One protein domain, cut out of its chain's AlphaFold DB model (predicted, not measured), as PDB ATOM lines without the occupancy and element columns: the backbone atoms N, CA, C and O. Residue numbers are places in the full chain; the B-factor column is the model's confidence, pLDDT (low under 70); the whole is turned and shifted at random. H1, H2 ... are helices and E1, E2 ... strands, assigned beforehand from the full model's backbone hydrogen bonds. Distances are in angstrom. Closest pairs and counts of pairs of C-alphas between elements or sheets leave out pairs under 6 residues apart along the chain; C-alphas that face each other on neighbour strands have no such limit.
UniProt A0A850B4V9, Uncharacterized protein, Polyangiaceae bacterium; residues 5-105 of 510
ATOM      1  N   SER A   5     240.190 171.262 252.521       93.50
ATOM      2  CA  SER A   5     239.877 171.259 253.949       93.50
ATOM      3  C   SER A   5     238.434 171.707 254.177       93.50
ATOM      4  O   SER A   5     237.973 172.635 253.506       93.50
ATOM      5  N   PRO A   6     237.702 171.066 255.105       95.19
ATOM      6  CA  PRO A   6     236.360 171.499 255.457       95.19
ATOM      7  C   PRO A   6     236.408 172.862 256.154       95.19
ATOM      8  O   PRO A   6     237.308 173.135 256.946       95.19
ATOM      9  N   LEU A   7     235.409 173.697 255.888       95.50
ATOM     10  CA  LEU A   7     235.204 174.974 256.556       95.50
ATOM     11  C   LEU A   7     233.713 175.140 256.867       95.50
ATOM     12  O   LEU A   7     232.870 175.143 255.970       95.50
ATOM     13  N   ASN A   8     233.402 175.278 258.154       94.12
ATOM     14  CA  ASN A   8     232.068 175.542 258.674       94.12
ATOM     15  C   ASN A   8     232.125 176.811 259.522       94.12
ATOM     16  O   ASN A   8     232.726 176.814 260.596       94.12
ATOM     17  N   VAL A   9     231.502 177.879 259.042       92.62
ATOM     18  CA  VAL A   9     231.476 179.179 259.708       92.62
ATOM     19  C   VAL A   9     230.047 179.493 260.111       92.62
ATOM     20  O   VAL A   9     229.138 179.403 259.287       92.62
ATOM     21  N   SER A  10     229.867 179.888 261.366       91.00
ATOM     22  CA  SER A  10     228.612 180.407 261.894       91.00
ATOM     23  C   SER A  10     228.882 181.710 262.626       91.00
ATOM     24  O   SER A  10     229.466 181.717 263.705       91.00
ATOM     25  N   ILE A  11     228.477 182.823 262.026       85.50
ATOM     26  CA  ILE A  11     228.511 184.146 262.637       85.50
ATOM     27  C   ILE A  11     227.094 184.490 263.072       85.50
ATOM     28  O   ILE A  11     226.162 184.476 262.270       85.50
ATOM     29  N   THR A  12     226.935 184.801 264.352       77.19
ATOM     30  CA  THR A  12     225.677 185.282 264.923       77.19
ATOM     31  C   THR A  12     225.812 186.752 265.290       77.19
ATOM     32  O   THR A  12     226.868 187.185 265.743       77.19
ATOM     33  N   ALA A  13     224.754 187.532 265.083       63.50
ATOM     34  CA  ALA A  13     224.725 188.953 265.405       63.50
ATOM     35  C   ALA A  13     223.332 189.370 265.892       63.50
ATOM     36  O   ALA A  13     222.343 188.710 265.563       63.50
ATOM     37  N   PRO A  14     223.220 190.478 266.647       50.47
ATOM     38  CA  PRO A  14     221.942 191.034 267.065       50.47
ATOM     39  C   PRO A  14     221.313 191.873 265.943       50.47
ATOM     40  O   PRO A  14     220.779 192.933 266.219       50.47
ATOM     41  N   PHE A  15     221.421 191.462 264.681       55.62
ATOM     42  CA  PHE A  15     220.769 192.045 263.500       55.62
ATOM     43  C   PHE A  15     220.925 191.065 262.340       55.62
ATOM     44  O   PHE A  15     221.737 190.138 262.405       55.62
ATOM     45  N   ASP A  16     220.134 191.261 261.289       59.50
ATOM     46  CA  ASP A  16     220.304 190.492 260.065       59.50
ATOM     47  C   ASP A  16     221.667 190.817 259.439       59.50
ATOM     48  O   ASP A  16     221.984 191.979 259.170       59.50
ATOM     49  N   LEU A  17     222.487 189.783 259.263       63.03
ATOM     50  CA  LEU A  17     223.787 189.896 258.612       63.03
ATOM     51  C   LEU A  17     223.642 190.035 257.100       63.03
ATOM     52  O   LEU A  17     224.534 190.596 256.464       63.03
ATOM     53  N   GLY A  18     222.542 189.534 256.535       69.38
ATOM     54  CA  GLY A  18     222.415 189.344 255.102       69.38
ATOM     55  C   GLY A  18     223.538 188.471 254.536       69.38
ATOM     56  O   GLY A  18     224.225 187.724 255.243       69.38
ATOM     57  N   ASP A  19     223.742 188.590 253.230       80.50
ATOM     58  CA  ASP A  19     224.834 187.918 252.543       80.50
ATOM     59  C   ASP A  19     226.093 188.784 252.586       80.50
ATOM     60  O   ASP A  19     226.121 189.888 252.039       80.50
ATOM     61  N   VAL A  20     227.153 188.265 253.205       79.81
ATOM     62  CA  VAL A  20     228.443 188.958 253.323       79.81
ATOM     63  C   VAL A  20     229.561 188.129 252.708       79.81
ATOM     64  O   VAL A  20     229.568 186.901 252.770       79.81
ATOM     65  N   VAL A  21     230.526 188.801 252.091       84.38
ATOM     66  CA  VAL A  21     231.697 188.151 251.500       84.38
ATOM     67  C   VAL A  21     232.818 188.124 252.525       84.38
ATOM     68  O   VAL A  21     233.131 189.153 253.124       84.38
ATOM     69  N   ALA A  22     233.459 186.972 252.686       91.00
ATOM     70  CA  ALA A  22     234.640 186.818 253.514       91.00
ATOM     71  C   ALA A  22     235.849 186.331 252.703       91.00
ATOM     72  O   ALA A  22     235.732 185.494 251.805       91.00
ATOM     73  N   ARG A  23     237.025 186.847 253.056       93.75
ATOM     74  CA  ARG A  23     238.329 186.342 252.639       93.75
ATOM     75  C   ARG A  23     238.794 185.304 253.655       93.75
ATOM     76  O   ARG A  23     238.834 185.589 254.846       93.75
ATOM     77  N   VAL A  24     239.166 184.124 253.182       95.31
ATOM     78  CA  VAL A  24     239.736 183.039 253.984       95.31
ATOM     79  C   VAL A  24     241.204 182.903 253.620       95.31
ATOM     80  O   VAL A  24     241.515 182.540 252.487       95.31
ATOM     81  N   ASP A  25     242.098 183.194 254.553       95.62
ATOM     82  CA  ASP A  25     243.537 183.047 254.353       95.62
ATOM     83  C   ASP A  25     243.967 181.611 254.688       95.62
ATOM     84  O   ASP A  25     243.450 181.008 255.637       95.62
ATOM     85  N   MET A  26     244.908 181.065 253.910       96.12
ATOM     86  CA  MET A  26     245.355 179.670 254.015       96.12
ATOM     87  C   MET A  26     246.752 179.538 254.630       96.12
ATOM     88  O   MET A  26     247.613 180.409 254.477       96.12
ATOM     89  N   GLU A  27     247.001 178.406 255.287       94.56
ATOM     90  CA  GLU A  27     248.338 177.992 255.710       94.56
ATOM     91  C   GLU A  27     249.248 177.829 254.483       94.56
ATOM     92  O   GLU A  27     248.880 177.182 253.504       94.56
ATOM     93  N   GLY A  28     250.441 178.427 254.521       90.56
ATOM     94  CA  GLY A  28     251.365 178.441 253.379       90.56
ATOM     95  C   GLY A  28     251.131 179.577 252.374       90.56
ATOM     96  O   GLY A  28     251.887 179.691 251.411       90.56
ATOM     97  N   GLY A  29     250.155 180.455 252.630       90.81
ATOM     98  CA  GLY A  29     249.862 181.634 251.816       90.81
ATOM     99  C   GLY A  29     248.711 181.432 250.826       90.81
ATOM    100  O   GLY A  29     248.265 180.320 250.561       90.81
ATOM    101  N   GLY A  30     248.221 182.544 250.276       92.25
ATOM    102  CA  GLY A  30     247.032 182.578 249.423       92.25
ATOM    103  C   GLY A  30     245.736 182.817 250.200       92.25
ATOM    104  O   GLY A  30     245.698 182.771 251.431       92.25
ATOM    105  N   SER A  31     244.667 183.107 249.462       93.62
ATOM    106  CA  SER A  31     243.348 183.370 250.033       93.62
ATOM    107  C   SER A  31     242.233 182.878 249.119       93.62
ATOM    108  O   SER A  31     242.334 183.001 247.897       93.62
ATOM    109  N   ALA A  32     241.145 182.393 249.709       92.12
ATOM    110  CA  ALA A  32     239.903 182.080 249.019       92.12
ATOM    111  C   ALA A  32     238.812 183.089 249.381       92.12
ATOM    112  O   ALA A  32     238.817 183.681 250.459       92.12
ATOM    113  N   ARG A  33     237.849 183.257 248.480       92.69
ATOM    114  CA  ARG A  33     236.650 184.061 248.710       92.69
ATOM    115  C   ARG A  33     235.488 183.128 249.017       92.69
ATOM    116  O   ARG A  33     235.259 182.179 248.269       92.69
ATOM    117  N   VAL A  34     234.756 183.405 250.089       92.44
ATOM    118  CA  VAL A  34     233.541 182.673 250.464       92.44
ATOM    119  C   VAL A  34     232.393 183.646 250.691       92.44
ATOM    120  O   VAL A  34     232.603 184.790 251.090       92.44
ATOM    121  N   VAL A  35     231.168 183.196 250.427       89.38
ATOM    122  CA  VAL A  35     229.953 183.971 250.694       89.38
ATOM    123  C   VAL A  35     229.272 183.365 251.911       89.38
ATOM    124  O   VAL A  35     228.850 182.209 251.879       89.38
ATOM    125  N   LEU A  36     229.188 184.143 252.983       87.94
ATOM    126  CA  LEU A  36     228.447 183.808 254.188       87.94
ATOM    127  C   LEU A  36     226.995 184.229 253.974       87.94
ATOM    128  O   LEU A  36     226.705 185.420 253.886       87.94
ATOM    129  N   ARG A  37     226.084 183.261 253.890       83.88
ATOM    130  CA  ARG A  37     224.646 183.513 253.744       83.88
ATOM    131  C   ARG A  37     224.034 183.660 255.131       83.88
ATOM    132  O   ARG A  37     224.030 182.694 255.894       83.88
ATOM    133  N   ASN A  38     223.591 184.863 255.491       78.50
ATOM    134  CA  ASN A  38     223.145 185.208 256.849       78.50
ATOM    135  C   ASN A  38     224.146 184.763 257.931       78.50
ATOM    136  O   ASN A  38     223.790 184.132 258.927       78.50
ATOM    137  N   GLY A  39     225.432 185.037 257.688       83.25
ATOM    138  CA  GLY A  39     226.529 184.661 258.585       83.25
ATOM    139  C   GLY A  39     226.944 183.188 258.546       83.25
ATOM    140  O   GLY A  39     227.819 182.803 259.316       83.25
ATOM    141  N   GLN A  40     226.362 182.358 257.676       89.75
ATOM    142  CA  GLN A  40     226.656 180.923 257.610       89.75
ATOM    143  C   GLN A  40     227.429 180.546 256.343       89.75
ATOM    144  O   GLN A  40     227.091 180.980 255.242       89.75
ATOM    145  N   PHE A  41     228.426 179.674 256.477       92.19
ATOM    146  CA  PHE A  41     229.073 178.988 255.356       92.19
ATOM    147  C   PHE A  41     229.375 177.542 255.740       92.19
ATOM    148  O   PHE A  41     229.879 177.274 256.828       92.19
ATOM    149  N   GLN A  42     229.105 176.614 254.828       93.56
ATOM    150  CA  GLN A  42     229.469 175.210 254.961       93.56
ATOM    151  C   GLN A  42     229.985 174.716 253.613       93.56
ATOM    152  O   GLN A  42     229.252 174.715 252.625       93.56
ATOM    153  N   GLY A  43     231.245 174.298 253.570       93.19
ATOM    154  CA  GLY A  43     231.865 173.830 252.337       93.19
ATOM    155  C   GLY A  43     233.305 173.380 252.524       93.19
ATOM    156  O   GLY A  43     233.762 173.129 253.637       93.19
ATOM    157  N   GLU A  44     234.020 173.282 251.409       93.56
ATOM    158  CA  GLU A  44     235.448 172.984 251.376       93.56
ATOM    159  C   GLU A  44     236.208 174.140 250.729       93.56
ATOM    160  O   GLU A  44     235.724 174.761 249.779       93.56
ATOM    161  N   VAL A  45     237.421 174.391 251.212       93.38
ATOM    162  CA  VAL A  45     238.366 175.341 250.618       93.38
ATOM    163  C   VAL A  45     239.657 174.626 250.220       93.38
ATOM    164  O   VAL A  45     239.970 173.555 250.739       93.38
ATOM    165  N   LEU A  46     240.386 175.177 249.246       93.00
ATOM    166  CA  LEU A  46     241.683 174.643 248.820       93.00
ATOM    167  C   LEU A  46     242.766 175.099 249.804       93.00
ATOM    168  O   LEU A  46     242.997 176.300 249.933       93.00
ATOM    169  N   GLY A  47     243.433 174.146 250.455       92.81
ATOM    170  CA  GLY A  47     244.385 174.412 251.534       92.81
ATOM    171  C   GLY A  47     243.730 174.495 252.916       92.81
ATOM    172  O   GLY A  47     242.505 174.506 253.047       92.81
ATOM    173  N   LYS A  48     244.566 174.528 253.962       95.38
ATOM    174  CA  LYS A  48     244.116 174.600 255.357       95.38
ATOM    175  C   LYS A  48     243.761 176.054 255.709       95.38
ATOM    176  O   LYS A  48     244.667 176.888 255.699       95.38
ATOM    177  N   PRO A  49     242.499 176.384 256.032       96.50
ATOM    178  CA  PRO A  49     242.130 177.738 256.429       96.50
ATOM    179  C   PRO A  49     242.734 178.077 257.794       96.50
ATOM    180  O   PRO A  49     242.647 177.278 258.721       96.50
ATOM    181  N   VAL A  50     243.322 179.266 257.923       96.56
ATOM    182  CA  VAL A  50     243.906 179.751 259.190       96.56
ATOM    183  C   VAL A  50     243.212 180.995 259.719       96.56
ATOM    184  O   VAL A  50     243.223 181.246 260.922       96.56
ATOM    185  N   ARG A  51     242.587 181.781 258.838       96.25
ATOM    186  CA  ARG A  51     241.946 183.044 259.207       96.25
ATOM    187  C   ARG A  51     240.792 183.358 258.274       96.25
ATOM    188  O   ARG A  51     240.879 183.075 257.085       96.25
ATOM    189  N   ILE A  52     239.739 183.976 258.793       95.25
ATOM    190  CA  ILE A  52     238.637 184.508 257.993       95.25
ATOM    191  C   ILE A  52     238.395 185.975 258.330       95.25
ATOM    192  O   ILE A  52     238.257 186.323 259.495       95.25
ATOM    193  N   ALA A  53     238.323 186.831 257.318       89.19
ATOM    194  CA  ALA A  53     238.017 188.248 257.463       89.19
ATOM    195  C   ALA A  53     236.822 188.625 256.583       89.19
ATOM    196  O   ALA A  53     236.756 188.215 255.426       89.19
ATOM    197  N   LEU A  54     235.877 189.403 257.106       82.81
ATOM    198  CA  LEU A  54     234.802 189.983 256.303       82.81
ATOM    199  C   LEU A  54     235.374 191.020 255.330       82.81
ATOM    200  O   LEU A  54     236.395 191.655 255.581       82.81
ATOM    201  N   THR A  55     234.705 191.208 254.199       77.62
ATOM    202  CA  THR A  55     235.122 192.152 253.155       77.62
ATOM    203  C   THR A  55     233.980 193.100 252.814       77.62
ATOM    204  O   THR A  55     232.810 192.754 252.957       77.62
ATOM    205  N   THR A  56     234.307 194.305 252.343       67.44
ATOM    206  CA  THR A  56     233.313 195.267 251.831       67.44
ATOM    207  C   THR A  56     232.796 194.920 250.440       67.44
ATOM    208  O   THR A  56     232.054 195.709 249.859       67.44
ATOM    209  N   GLU A  57     233.227 193.800 249.863       72.00
ATOM    210  CA  GLU A  57     232.746 193.391 248.553       72.00
ATOM    211  C   GLU A  57     231.268 193.000 248.644       72.00
ATOM    212  O   GLU A  57     230.885 192.242 249.542       72.00
ATOM    213  N   PRO A  58     230.428 193.462 247.705       62.75
ATOM    214  CA  PRO A  58     229.045 193.026 247.662       62.75
ATOM    215  C   PRO A  58     228.972 191.521 247.377       62.75
ATOM    216  O   PRO A  58     229.714 190.974 246.550       62.75
ATOM    217  N   ALA A  59     228.044 190.837 248.049       70.75
ATOM    218  CA  ALA A  59     227.756 189.442 247.750       70.75
ATOM    219  C   ALA A  59     227.209 189.294 246.312       70.75
ATOM    220  O   ALA A  59     226.433 190.141 245.856       70.75
ATOM    221  N   PRO A  60     227.577 188.227 245.574       74.88
ATOM    222  CA  PRO A  60     227.044 187.983 244.237       74.88
ATOM    223  C   PRO A  60     225.516 187.830 244.267       74.88
ATOM    224  O   PRO A  60     224.975 187.032 245.040       74.88
ATOM    225  N   LYS A  61     224.813 188.561 243.393       59.50
ATOM    226  CA  LYS A  61     223.362 188.418 243.198       59.50
ATOM    227  C   LYS A  61     223.068 187.156 242.375       59.50
ATOM    228  O   LYS A  61     223.621 187.011 241.290       59.50
ATOM    229  N   GLY A  62     222.153 186.297 242.838       50.78
ATOM    230  CA  GLY A  62     221.506 185.285 241.983       50.78
ATOM    231  C   GLY A  62     221.741 183.806 242.300       50.78
ATOM    232  O   GLY A  62     221.214 182.967 241.575       50.78
ATOM    233  N   GLU A  63     222.461 183.448 243.363       49.91
ATOM    234  CA  GLU A  63     222.441 182.059 243.846       49.91
ATOM    235  C   GLU A  63     221.302 181.868 244.858       49.91
ATOM    236  O   GLU A  63     221.038 182.778 245.651       49.91
ATOM    237  N   PRO A  64     220.604 180.717 244.847       40.88
ATOM    238  CA  PRO A  64     219.566 180.441 245.828       40.88
ATOM    239  C   PRO A  64     220.165 180.480 247.244       40.88
ATOM    240  O   PRO A  64     221.258 179.943 247.451       40.88
ATOM    241  N   PRO A  65     219.481 181.104 248.221       44.41
ATOM    242  CA  PRO A  65     219.959 181.116 249.594       44.41
ATOM    243  C   PRO A  65     220.134 179.673 250.072       44.41
ATOM    244  O   PRO A  65     219.261 178.829 249.848       44.41
ATOM    245  N   LEU A  66     221.244 179.387 250.757       46.31
ATOM    246  CA  LEU A  66     221.284 178.226 251.644       46.31
ATOM    247  C   LEU A  66     220.094 178.384 252.586       46.31
ATOM    248  O   LEU A  66     219.939 179.460 253.162       46.31
ATOM    249  N   THR A  67     219.222 177.375 252.663       40.66
ATOM    250  CA  THR A  67     217.961 177.441 253.410       40.66
ATOM    251  C   THR A  67     218.218 178.091 254.768       40.66
ATOM    252  O   THR A  67     218.914 177.483 255.589       40.66
ATOM    253  N   PRO A  68     217.736 179.325 255.008       38.34
ATOM    254  CA  PRO A  68     218.039 179.999 256.252       38.34
ATOM    255  C   PRO A  68     217.461 179.157 257.393       38.34
ATOM    256  O   PRO A  68     216.371 178.585 257.243       38.34
ATOM    257  N   PRO A  69     218.150 179.033 258.539       38.44
ATOM    258  CA  PRO A  69     217.478 178.543 259.729       38.44
ATOM    259  C   PRO A  69     216.245 179.423 259.965       38.44
ATOM    260  O   PRO A  69     216.308 180.640 259.791       38.44
ATOM    261  N   SER A  70     215.112 178.801 260.310       38.00
ATOM    262  CA  SER A  70     213.894 179.543 260.657       38.00
ATOM    263  C   SER A  70     214.254 180.654 261.654       38.00
ATOM    264  O   SER A  70     214.986 180.351 262.603       38.00
ATOM    265  N   PRO A  71     213.767 181.897 261.491       38.69
ATOM    266  CA  PRO A  71     214.030 182.985 262.438       38.69
ATOM    267  C   PRO A  71     213.657 182.622 263.890       38.69
ATOM    268  O   PRO A  71     214.259 183.143 264.824       38.69
ATOM    269  N   ASP A  72     212.769 181.638 264.082       39.09
ATOM    270  CA  ASP A  72     212.385 181.068 265.385       39.09
ATOM    271  C   ASP A  72     213.418 180.094 266.001       39.09
ATOM    272  O   ASP A  72     213.186 179.533 267.071       39.09
ATOM    273  N   LYS A  73     214.543 179.826 265.323       39.41
ATOM    274  CA  LYS A  73     215.584 178.858 265.733       39.41
ATOM    275  C   LYS A  73     216.960 179.475 265.957       39.41
ATOM    276  O   LYS A  73     217.951 178.745 266.019       39.41
ATOM    277  N   ALA A  74     217.059 180.789 266.089       44.16
ATOM    278  CA  ALA A  74     218.285 181.353 266.618       44.16
ATOM    279  C   ALA A  74     218.381 180.940 268.102       44.16
ATOM    280  O   ALA A  74     217.587 181.352 268.943       44.16
ATOM    281  N   GLY A  75     219.254 179.972 268.391       42.91
ATOM    282  CA  GLY A  75     219.482 179.480 269.749       42.91
ATOM    283  C   GLY A  75     220.185 180.524 270.616       42.91
ATOM    284  O   GLY A  75     220.548 181.597 270.135       42.91
ATOM    285  N   GLU A  76     220.406 180.201 271.892       46.03
ATOM    286  CA  GLU A  76     221.260 181.018 272.764       46.03
ATOM    287  C   GLU A  76     222.598 181.351 272.078       46.03
ATOM    288  O   GLU A  76     223.125 180.499 271.348       46.03
ATOM    289  N   PRO A  77     223.157 182.554 272.306       51.62
ATOM    290  CA  PRO A  77     224.414 182.952 271.693       51.62
ATOM    291  C   PRO A  77     225.519 181.944 272.021       51.62
ATOM    292  O   PRO A  77     225.717 181.577 273.179       51.62
ATOM    293  N   LYS A  78     226.222 181.463 270.995       57.62
ATOM    294  CA  LYS A  78     227.317 180.493 271.118       57.62
ATOM    295  C   LYS A  78     228.478 180.960 270.254       57.62
ATOM    296  O   LYS A  78     228.247 181.388 269.130       57.62
ATOM    297  N   GLY A  79     229.706 180.814 270.747       71.50
ATOM    298  CA  GLY A  79     230.925 181.084 269.980       71.50
ATOM    299  C   GLY A  79     231.870 182.083 270.638       71.50
ATOM    300  O   GLY A  79     231.594 182.608 271.716       71.50
ATOM    301  N   THR A  80     233.001 182.324 269.978       80.56
ATOM    302  CA  THR A  80     233.960 183.355 270.380       80.56
ATOM    303  C   THR A  80     233.371 184.728 270.083       80.56
ATOM    304  O   THR A  80     232.903 184.993 268.975       80.56
ATOM    305  N   ILE A  81     233.391 185.598 271.084       72.62
ATOM    306  CA  ILE A  81     232.972 186.989 270.958       72.62
ATOM    307  C   ILE A  81     233.996 187.750 270.107       72.62
ATOM    308  O   ILE A  81     235.195 187.653 270.357       72.62
ATOM    309  N   THR A  82     233.525 188.517 269.128       67.12
ATOM    310  CA  THR A  82     234.359 189.398 268.295       67.12
ATOM    311  C   THR A  82     233.599 190.673 267.914       67.12
ATOM    312  O   THR A  82     232.366 190.690 267.981       67.12
ATOM    313  N   SER A  83     234.300 191.745 267.532       64.19
ATOM    314  CA  SER A  83     233.664 192.931 266.946       64.19
ATOM    315  C   SER A  83     233.546 192.832 265.431       64.19
ATOM    316  O   SER A  83     234.126 191.965 264.775       64.19
ATOM    317  N   VAL A  84     232.746 193.733 264.869       61.84
ATOM    318  CA  VAL A  84     232.571 193.853 263.424       61.84
ATOM    319  C   VAL A  84     233.887 194.274 262.777       61.84
ATOM    320  O   VAL A  84     234.295 193.700 261.775       61.84
ATOM    321  N   GLU A  85     234.564 195.249 263.368       55.62
ATOM    322  CA  GLU A  85     235.793 195.852 262.867       55.62
ATOM    323  C   GLU A  85     236.949 194.863 262.892       55.62
ATOM    324  O   GLU A  85     237.592 194.677 261.861       55.62
ATOM    325  N   GLU A  86     237.116 194.136 264.003       66.94
ATOM    326  CA  GLU A  86     238.095 193.051 264.113       66.94
ATOM    327  C   GLU A  86     237.913 192.060 262.966       66.94
ATOM    328  O   GLU A  86     238.875 191.684 262.303       66.94
ATOM    329  N   LEU A  87     236.667 191.699 262.645       76.06
ATOM    330  CA  LEU A  87     236.385 190.806 261.528       76.06
ATOM    331  C   LEU A  87     236.733 191.392 260.159       76.06
ATOM    332  O   LEU A  87     237.114 190.621 259.283       76.06
ATOM    333  N   PHE A  88     236.603 192.700 259.937       66.75
ATOM    334  CA  PHE A  88     236.950 193.325 258.654       66.75
ATOM    335  C   PHE A  88     238.452 193.599 258.499       66.75
ATOM    336  O   PHE A  88     238.979 193.493 257.390       66.75
ATOM    337  N   GLU A  89     239.133 193.979 259.578       66.81
ATOM    338  CA  GLU A  89     240.525 194.439 259.555       66.81
ATOM    339  C   GLU A  89     241.505 193.282 259.746       66.81
ATOM    340  O   GLU A  89     242.417 193.069 258.936       66.81
ATOM    341  N   HIS A  90     241.285 192.494 260.796       76.56
ATOM    342  CA  HIS A  90     242.206 191.457 261.243       76.56
ATOM    343  C   HIS A  90     241.675 190.047 260.997       76.56
ATOM    344  O   HIS A  90     242.469 189.132 260.795       76.56
ATOM    345  N   GLY A  91     240.362 189.869 260.902       86.12
ATOM    346  CA  GLY A  91     239.711 188.574 260.799       86.12
ATOM    347  C   GLY A  91     239.789 187.747 262.085       86.12
ATOM    348  O   GLY A  91     240.455 188.092 263.050       86.12
ATOM    349  N   ALA A  92     239.114 186.603 262.091       90.06
ATOM    350  CA  ALA A  92     239.156 185.628 263.170       90.06
ATOM    351  C   ALA A  92     239.982 184.404 262.770       90.06
ATOM    352  O   ALA A  92     239.903 183.934 261.632       90.06
ATOM    353  N   ALA A  93     240.742 183.857 263.718       94.06
ATOM    354  CA  ALA A  93     241.453 182.600 263.521       94.06
ATOM    355  C   ALA A  93     240.463 181.445 263.291       94.06
ATOM    356  O   ALA A  93     239.467 181.315 264.006       94.06
ATOM    357  N   VAL A  94     240.747 180.602 262.299       94.38
ATOM    358  CA  VAL A  94     239.962 179.396 262.012       94.38
ATOM    359  C   VAL A  94     240.574 178.228 262.792       94.38
ATOM    360  O   VAL A  94     241.765 177.964 262.623       94.38
ATOM    361  N   PRO A  95     239.807 177.527 263.650       94.31
ATOM    362  CA  PRO A  95     240.313 176.360 264.369       94.31
ATOM    363  C   PRO A  95     240.747 175.229 263.428       94.31
ATOM    364  O   PRO A  95     240.236 175.108 262.316       94.31
ATOM    365  N   ASP A  96     241.640 174.354 263.899       93.50
ATOM    366  CA  ASP A  96     242.191 173.247 263.099       93.50
ATOM    367  C   ASP A  96     241.126 172.275 262.558       93.50
ATOM    368  O   ASP A  96     241.346 171.625 261.536       93.50
ATOM    369  N   ASP A  97     239.971 172.169 263.222       94.19
ATOM    370  CA  ASP A  97     238.847 171.336 262.780       94.19
ATOM    371  C   ASP A  97     237.952 172.020 261.726       94.19
ATOM    372  O   ASP A  97     236.952 171.443 261.283       94.19
ATOM    373  N   GLY A  98     238.302 173.247 261.330       92.31
ATOM    374  CA  GLY A  98     237.583 174.058 260.358       92.31
ATOM    375  C   GLY A  98     236.238 174.584 260.857       92.31
ATOM    376  O   GLY A  98     235.469 175.099 260.044       92.31
ATOM    377  N   LYS A  99     235.903 174.446 262.149       94.62
ATOM    378  CA  LYS A  99     234.630 174.909 262.715       94.62
ATOM    379  C   LYS A  99     234.826 176.202 263.482       94.62
ATOM    380  O   LYS A  99     235.344 176.219 264.593       94.62
ATOM    381  N   LEU A 100     234.333 177.289 262.911       92.88
ATOM    382  CA  LEU A 100     234.376 178.600 263.528       92.88
ATOM    383  C   LEU A 100     232.962 179.066 263.867       92.88
ATOM    384  O   LEU A 100     232.138 179.278 262.980       92.88
ATOM    385  N   THR A 101     232.707 179.280 265.154       90.25
ATOM    386  CA  THR A 101     231.475 179.914 265.626       90.25
ATOM    387  C   THR A 101     231.831 181.240 266.275       90.25
ATOM    388  O   THR A 101     232.570 181.271 267.262       90.25
ATOM    389  N   LEU A 102     231.301 182.324 265.724       84.94
ATOM    390  CA  LEU A 102     231.515 183.683 266.185       84.94
ATOM    391  C   LEU A 102     230.205 184.301 266.645       84.94
ATOM    392  O   LEU A 102     229.146 184.114 266.040       84.94
ATOM    393  N   GLN A 103     230.312 185.109 267.684       80.94
ATOM    394  CA  GLN A 103     229.266 186.022 268.086       80.94
ATOM    395  C   GLN A 103     229.783 187.439 267.898       80.94
ATOM    396  O   GLN A 103     230.707 187.868 268.586       80.94
ATOM    397  N   ILE A 104     229.165 188.174 266.979       67.06
ATOM    398  CA  ILE A 104     229.387 189.607 266.867       67.06
ATOM    399  C   ILE A 104     228.782 190.252 268.110       67.06
ATOM    400  O   ILE A 104     227.560 190.285 268.289       67.06
ATOM    401  N   GLN A 105     229.656 190.750 268.977       60.97
ATOM    402  CA  GLN A 105     229.278 191.618 270.074       60.97
ATOM    403  C   GLN A 105     229.480 193.064 269.639       60.97
ATOM    404  O   GLN A 105     230.520 193.455 269.113       60.97
TER     405      GLN A 105
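AT A GLANCE: This is residues 5 to 105 of the 510 residues of an uncharacterized protein of Polyangiaceae bacterium (UniProt A0A850B4V9). Picture a small sandwich of two strongly twisted sheets face to face, E4 E1 E7 E6 on one side and E3 E2 E5 on the other, their strands crossed at 39 degrees. The short helix H1 sits at the edge of the second sheet, beside E5, and a long loop, residues 59 to 79, swings wide from E5 to E6. The printed part has 101 residues, with seven named strands and one named helix in the order E1 E2 E3 E4 E5 E6 H1 E7; its class is mostly strand. The first sheet, in the order E4 E1 E7 E6, is mixed, and the second, E3 E2 E5, is antiparallel. The whole is compact, with a radius of gyration of the C-alphas of 12.9 A and spans of 41 by 31 by 24 A.

IN THESE COORDINATES: Find C-alpha 5 at (239.877, 171.259, 253.949); from there E1 runs 22.8 A to residue 12. Next come E2, residues 19 to 26, 22.2 A long, and E3, residues 31 to 37, 19.1 A. E4, residues 40 to 46, covers 18.5 A. E5, residues 49 to 58, covers 21.9 A and bends by 57 degrees at residue 55. Look for E6 at residues 80 to 82, with C-alpha 80 at (233.960, 183.355, 270.380), and for H1 at residues 84 to 89. E7, residues 99 to 104, ends at C-alpha 104, (229.387, 189.607, 266.867).

HOW THE PARTS SIT: Start with E1, an inner strand: E4 is its antiparallel neighbour, with N 9 of E1 and O 41 of E4 2.8 A apart, and E7 is its parallel neighbour, with N 10 of E1 and O 100 of E7 2.9 A apart. E6, an edge strand of this sheet, is the parallel neighbour of E7, with N 82 of E6 and O 103 of E7 2.9 A apart. E6, H1 and E7 form a strand-helix-strand unit, two parallel neighbour strands with a helix between, and its crossover is right-handed. In the other sheet, E2 and E3 are a hairpin, with N 22 and O 34 at 2.8 A, and E2 is antiparallel to E5, with N 23 and O 53 at 2.7 A. Across the sandwich, the closest C-alphas of E3 and E4 are those of Val 35 and Phe 41, 6.9 A apart. H1 stands at the level of the sheet E3 E2 E5, its Phe 88 C-alpha 4.6 A from that of Leu 54 in E5, and it only grazes the other sheet. Each O i to N i+4 pair in H1 is within hydrogen-bond range.

THE WHOLE: The two C-alphas farthest apart, those of Gly 28 and Asp 72, are 40.9 A apart. The printed part has no cut, and its long link is E5 to E6, 21 residues. The mean pLDDT of the printed part is 76.5; look for values under 70 at residues 61 to 78, 13 to 18 and 82 to 86, among others.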